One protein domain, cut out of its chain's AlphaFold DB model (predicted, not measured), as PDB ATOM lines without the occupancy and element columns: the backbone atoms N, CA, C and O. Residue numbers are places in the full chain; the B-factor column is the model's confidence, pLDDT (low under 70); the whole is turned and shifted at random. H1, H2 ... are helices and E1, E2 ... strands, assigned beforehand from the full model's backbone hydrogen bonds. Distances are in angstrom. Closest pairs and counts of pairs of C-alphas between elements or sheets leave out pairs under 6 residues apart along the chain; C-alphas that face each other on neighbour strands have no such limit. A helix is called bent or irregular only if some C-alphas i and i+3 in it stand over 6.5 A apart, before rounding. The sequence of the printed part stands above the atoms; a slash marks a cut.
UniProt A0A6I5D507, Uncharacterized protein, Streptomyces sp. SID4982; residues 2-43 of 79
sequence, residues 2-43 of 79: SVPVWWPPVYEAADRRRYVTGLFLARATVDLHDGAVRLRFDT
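What this domain is: This is residues 2 to 43 of the 79 residues of an uncharacterized protein of Streptomyces sp. SID4982 (UniProt A0A6I5D507). Two hairpins follow one another, a two-stranded ribbon made by E1 and E2 and a pair of helices, H1 and H2, folded back on each other. H2 leads by a tight link of two residues into the ribbon, while H1, which comes before H2 in the chain and packs on it side by side, is apart from both strands. The printed part has 42 residues, with two named helices and then two named strands in the order H1, H2, E1, E2; the sheet has the order E1 - E2 and is antiparallel, and the class is mixed, helices and strands. The whole is compact, with a radius of gyration of the C-alphas of 10.3 A, and spans 27 by 26 by 15 A.

How they stand to each other: The sheet is a hairpin of E1, residues 28 to 33, and E2, residues 36 to 41, antiparallel neighbours with 151 degrees between their N-to-C directions. C-alphas 30 and 39 face each other at 5.0 A, and so do C-alphas 33 and 36 at 5.4 A. Across the pair, N 29 and O 40 are within hydrogen-bond range at 2.8 A, as are N 38 and O 31 at 2.8 A. H2, residues 19 to 25, and E2 are near each other, with 5 pairs of C-alphas within 10 A. H1, residues 7 to 17, and H2 touch and form a helical hairpin; their closest C-alphas are those of Asp 15 and Gly 22, 4.2 A apart. Their lines stand at a shallow tilt of 30 degrees, and they run opposite ways. H1 is apart from E1 and from E2. In H1 and H2 every O i to N i+4 pair is within hydrogen-bond range.

Where its parts are: E1 measures 14.7 A from its first to its last C-alpha, Ala 28 to His 33. E2, from Ala 36 to Phe 41, measures 15.8 A and ends with C-alpha 41 at (189.362, 203.739, 244.207). H1 begins with C-alpha 7 at (183.626, 204.113, 227.951) and measures 15.4 A to C-alpha 17. H2 measures 10.0 A from C-alpha 19 at (195.110, 192.942, 232.144) to C-alpha 25. Neither helix is bent.

The domain as a whole: The two C-alphas farthest apart are those of Tyr 19 and Asp 34, at 27.6 A, and the C-alphas of Ser 2 and Thr 43, the first and last printed, are 21.8 A apart. The outline is rounded, but only just, with spans of 27 by 26 by 15 A. The links H1 to H2, H2 to E1 and E1 to E2 are tight. The printed part has no cut. In this predicted model the mean pLDDT of the printed part is 87.1, and residue 2 alone is under 70.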
ATOM      1  N   SER A   2     176.223 208.228 235.299       66.81
ATOM      2  CA  SER A   2     176.342 207.308 234.161       66.81
ATOM      3  C   SER A   2     177.729 207.408 233.534       66.81
ATOM      4  O   SER A   2     178.170 208.505 233.191       66.81
ATOM      5  N   VAL A   3     178.399 206.270 233.368       73.69
ATOM      6  CA  VAL A   3     179.615 206.180 232.552       73.69
ATOM      7  C   VAL A   3     179.312 206.628 231.116       73.69
ATOM      8  O   VAL A   3     178.213 206.362 230.621       73.69
ATOM      9  N   PRO A   4     180.247 207.315 230.439       81.44
ATOM     10  CA  PRO A   4     180.043 207.752 229.062       81.44
ATOM     11  C   PRO A   4     179.752 206.580 228.122       81.44
ATOM     12  O   PRO A   4     180.316 205.500 228.284       81.44
ATOM     13  N   VAL A   5     178.937 206.800 227.087       86.94
ATOM     14  CA  VAL A   5     178.592 205.760 226.092       86.94
ATOM     15  C   VAL A   5     179.811 205.179 225.367       86.94
ATOM     16  O   VAL A   5     179.785 204.037 224.928       86.94
ATOM     17  N   TRP A   6     180.895 205.951 225.278       87.81
ATOM     18  CA  TRP A   6     182.163 205.550 224.673       87.81
ATOM     19  C   TRP A   6     183.119 204.842 225.650       87.81
ATOM     20  O   TRP A   6     184.181 204.379 225.246       87.81
ATOM     21  N   TRP A   7     182.769 204.727 226.933       89.94
ATOM     22  CA  TRP A   7     183.626 204.113 227.951       89.94
ATOM     23  C   TRP A   7     183.809 202.592 227.807       89.94
ATOM     24  O   TRP A   7     184.950 202.138 227.923       89.94
ATOM     25  N   PRO A   8     182.766 201.780 227.525       90.19
ATOM     26  CA  PRO A   8     182.927 200.330 227.392       90.19
ATOM     27  C   PRO A   8     184.022 199.884 226.400       90.19
ATOM     28  O   PRO A   8     184.875 199.091 226.799       90.19
ATOM     29  N   PRO A   9     184.109 200.417 225.161       88.88
ATOM     30  CA  PRO A   9     185.180 200.021 224.246       88.88
ATOM     31  C   PRO A   9     186.571 200.475 224.719       88.88
ATOM     32  O   PRO A   9     187.554 199.777 224.471       88.88
ATOM     33  N   VAL A  10     186.682 201.600 225.438       89.81
ATOM     34  CA  VAL A  10     187.949 202.042 226.051       89.81
ATOM     35  C   VAL A  10     188.386 201.071 227.144       89.81
ATOM     36  O   VAL A  10     189.553 200.682 227.178       89.81
ATOM     37  N   TYR A  11     187.455 200.645 228.002       89.06
ATOM     38  CA  TYR A  11     187.706 199.649 229.043       89.06
ATOM     39  C   TYR A  11     188.233 198.339 228.444       89.06
ATOM     40  O   TYR A  11     189.303 197.875 228.835       89.06
ATOM     41  N   GLU A  12     187.549 197.781 227.443       88.00
ATOM     42  CA  GLU A  12     187.973 196.537 226.785       88.00
ATOM     43  C   GLU A  12     189.342 196.665 226.112       88.00
ATOM     44  O   GLU A  12     190.135 195.722 226.080       88.00
ATOM     45  N   ALA A  13     189.624 197.828 225.526       86.44
ATOM     46  CA  ALA A  13     190.889 198.080 224.861       86.44
ATOM     47  C   ALA A  13     192.031 198.316 225.869       86.44
ATOM     48  O   ALA A  13     193.187 198.023 225.556       86.44
ATOM     49  N   ALA A  14     191.739 198.838 227.062       86.88
ATOM     50  CA  ALA A  14     192.696 198.953 228.159       86.88
ATOM     51  C   ALA A  14     192.996 197.578 228.781       86.88
ATOM     52  O   ALA A  14     194.166 197.246 228.972       86.88
ATOM     53  N   ASP A  15     191.966 196.759 229.008       86.44
ATOM     54  CA  ASP A  15     192.086 195.394 229.534       86.44
ATOM     55  C   ASP A  15     192.913 194.491 228.605       86.44
ATOM     56  O   ASP A  15     193.899 193.888 229.031       86.44
ATOM     57  N   ARG A  16     192.617 194.505 227.297       83.31
ATOM     58  CA  ARG A  16     193.391 193.756 226.288       83.31
ATOM     59  C   ARG A  16     194.860 194.162 226.217       83.31
ATOM     60  O   ARG A  16     195.719 193.313 225.999       83.31
ATOM     61  N   ARG A  17     195.160 195.457 226.360       80.56
ATOM     62  CA  ARG A  17     196.546 195.957 226.341       80.56
ATOM     63  C   ARG A  17     197.291 195.591 227.615       80.56
ATOM     64  O   ARG A  17     198.494 195.348 227.571       80.56
ATOM     65  N   ARG A  18     196.595 195.612 228.750       81.69
ATOM     66  CA  ARG A  18     197.187 195.378 230.055       81.69
ATOM     67  C   ARG A  18     196.121 194.896 231.031       81.69
ATOM     68  O   ARG A  18     195.441 195.701 231.656       81.69
ATOM     69  N   TYR A  19     196.073 193.585 231.244       80.56
ATOM     70  CA  TYR A  19     195.110 192.942 232.144       80.56
ATOM     71  C   TYR A  19     195.062 193.581 233.545       80.56
ATOM     72  O   TYR A  19     193.995 193.774 234.121       80.56
ATOM     73  N   VAL A  20     196.214 194.013 234.086       85.50
ATOM     74  CA  VAL A  20     196.244 194.711 235.385       85.50
ATOM     75  C   VAL A  20     195.468 196.037 235.368       85.50
ATOM     76  O   VAL A  20     194.841 196.382 236.364       85.50
ATOM     77  N   THR A  21     195.425 196.751 234.239       87.81
ATOM     78  CA  THR A  21     194.589 197.948 234.075       87.81
ATOM     79  C   THR A  21     193.108 197.590 234.158       87.81
ATOM     80  O   THR A  21     192.377 198.257 234.887       87.81
ATOM     81  N   GLY A  22     192.665 196.513 233.499       87.25
ATOM     82  CA  GLY A  22     191.283 196.029 233.600       87.25
ATOM     83  C   GLY A  22     190.884 195.673 235.034       87.25
ATOM     84  O   GLY A  22     189.840 196.118 235.511       87.25
ATOM     85  N   LEU A  23     191.764 194.988 235.776       88.62
ATOM     86  CA  LEU A  23     191.548 194.666 237.195       88.62
ATOM     87  C   LEU A  23     191.342 195.910 238.072       88.62
ATOM     88  O   LEU A  23     190.504 195.898 238.978       88.62
ATOM     89  N   PHE A  24     192.093 196.985 237.821       90.50
ATOM     90  CA  PHE A  24     191.896 198.250 238.526       90.50
ATOM     91  C   PHE A  24     190.575 198.910 238.151       90.50
ATOM     92  O   PHE A  24     189.837 199.334 239.039       90.50
ATOM     93  N   LEU A  25     190.258 198.976 236.858       89.81
ATOM     94  CA  LEU A  25     189.046 199.631 236.371       89.81
ATOM     95  C   LEU A  25     187.770 198.917 236.822       89.81
ATOM     96  O   LEU A  25     186.798 199.587 237.152       89.81
ATOM     97  N   ALA A  26     187.797 197.589 236.953       89.44
ATOM     98  CA  ALA A  26     186.700 196.811 237.532       89.44
ATOM     99  C   ALA A  26     186.391 197.180 238.999       89.44
ATOM    100  O   ALA A  26     185.337 196.833 239.529       89.44
ATOM    101  N   ARG A  27     187.324 197.857 239.676       89.75
ATOM    102  CA  ARG A  27     187.229 198.289 241.079       89.75
ATOM    103  C   ARG A  27     187.258 199.813 241.220       89.75
ATOM    104  O   ARG A  27     187.319 200.315 242.341       89.75
ATOM    105  N   ALA A  28     187.238 200.537 240.105       90.88
ATOM    106  CA  ALA A  28     187.214 201.986 240.078       90.88
ATOM    107  C   ALA A  28     185.781 202.480 239.872       90.88
ATOM    108  O   ALA A  28     185.045 201.981 239.025       90.88
ATOM    109  N   THR A  29     185.409 203.529 240.595       89.75
ATOM    110  CA  THR A  29     184.324 204.400 240.145       89.75
ATOM    111  C   THR A  29     184.889 205.345 239.096       89.75
ATOM    112  O   THR A  29     185.899 206.006 239.341       89.75
ATOM    113  N   VAL A  30     184.245 205.394 237.933       89.38
ATOM    114  CA  VAL A  30     184.650 206.237 236.806       89.38
ATOM    115  C   VAL A  30     183.655 207.378 236.660       89.38
ATOM    116  O   VAL A  30     182.449 207.144 236.548       89.38
ATOM    117  N   ASP A  31     184.156 208.608 236.625       89.12
ATOM    118  CA  ASP A  31     183.367 209.792 236.306       89.12
ATOM    119  C   ASP A  31     184.108 210.744 235.358       89.12
ATOM    120  O   ASP A  31     185.331 210.709 235.250       89.12
ATOM    121  N   LEU A  32     183.356 211.568 234.622       89.12
ATOM    122  CA  LEU A  32     183.916 212.689 233.869       89.12
ATOM    123  C   LEU A  32     183.789 213.955 234.712       89.12
ATOM    124  O   LEU A  32     182.684 214.325 235.110       89.12
ATOM    125  N   HIS A  33     184.911 214.630 234.945       86.62
ATOM    126  CA  HIS A  33     184.962 215.872 235.709       86.62
ATOM    127  C   HIS A  33     185.987 216.823 235.094       86.62
ATOM    128  O   HIS A  33     187.117 216.413 234.839       86.62
ATOM    129  N   ASP A  34     185.591 218.069 234.828       85.25
ATOM    130  CA  ASP A  34     186.444 219.112 234.231       85.25
ATOM    131  C   ASP A  34     187.210 218.666 232.974       85.25
ATOM    132  O   ASP A  34     188.391 218.962 232.801       85.25
ATOM    133  N   GLY A  35     186.550 217.897 232.100       87.25
ATOM    134  CA  GLY A  35     187.179 217.382 230.883       87.25
ATOM    135  C   GLY A  35     188.267 216.334 231.136       87.25
ATOM    136  O   GLY A  35     189.107 216.131 230.271       87.25
ATOM    137  N   ALA A  36     188.263 215.674 232.297       90.25
ATOM    138  CA  ALA A  36     189.140 214.559 232.634       90.25
ATOM    139  C   ALA A  36     188.329 213.311 233.014       90.25
ATOM    140  O   ALA A  36     187.255 213.410 233.616       90.25
ATOM    141  N   VAL A  37     188.874 212.131 232.717       91.56
ATOM    142  CA  VAL A  37     188.402 210.875 233.312       91.56
ATOM    143  C   VAL A  37     188.935 210.819 234.733       91.56
ATOM    144  O   VAL A  37     190.141 210.709 234.948       91.56
ATOM    145  N   ARG A  38     188.042 210.881 235.712       91.81
ATOM    146  CA  ARG A  38     188.369 210.719 237.119       91.81
ATOM    147  C   ARG A  38     188.123 209.276 237.542       91.81
ATOM    148  O   ARG A  38     187.016 208.757 237.427       91.81
ATOM    149  N   LEU A  39     189.171 208.646 238.056       92.12
ATOM    150  CA  LEU A  39     189.111 207.338 238.695       92.12
ATOM    151  C   LEU A  39     189.093 207.527 240.207       92.12
ATOM    152  O   LEU A  39     189.927 208.244 240.761       92.12
ATOM    153  N   ARG A  40     188.155 206.877 240.887       91.44
ATOM    154  CA  ARG A  40     188.122 206.800 242.349       91.44
ATOM    155  C   ARG A  40     188.202 205.350 242.778       91.44
ATOM    156  O   ARG A  40     187.389 204.530 242.355       91.44
ATOM    157  N   PHE A  41     189.178 205.058 243.622       90.69
ATOM    158  CA  PHE A  41     189.362 203.739 244.207       90.69
ATOM    159  C   PHE A  41     188.802 203.695 245.630       90.69
ATOM    160  O   PHE A  41     188.684 204.719 246.304       90.69
ATOM    161  N   ASP A  42     188.469 202.484 246.066       88.00
ATOM    162  CA  ASP A  42     187.943 202.179 247.401       88.00
ATOM    163  C   ASP A  42     188.928 202.492 248.540       88.00
ATOM    164  O   ASP A  42     188.525 202.717 249.673       88.00
ATOM    165  N   THR A  43     190.231 202.494 248.258       88.06
ATOM    166  CA  THR A  43     191.285 202.586 249.271       88.06
ATOM    167  C   THR A  43     192.481 203.376 248.751       88.06
ATOM    168  O   THR A  43     192.850 203.282 247.578       88.06
TER     169      THR A  43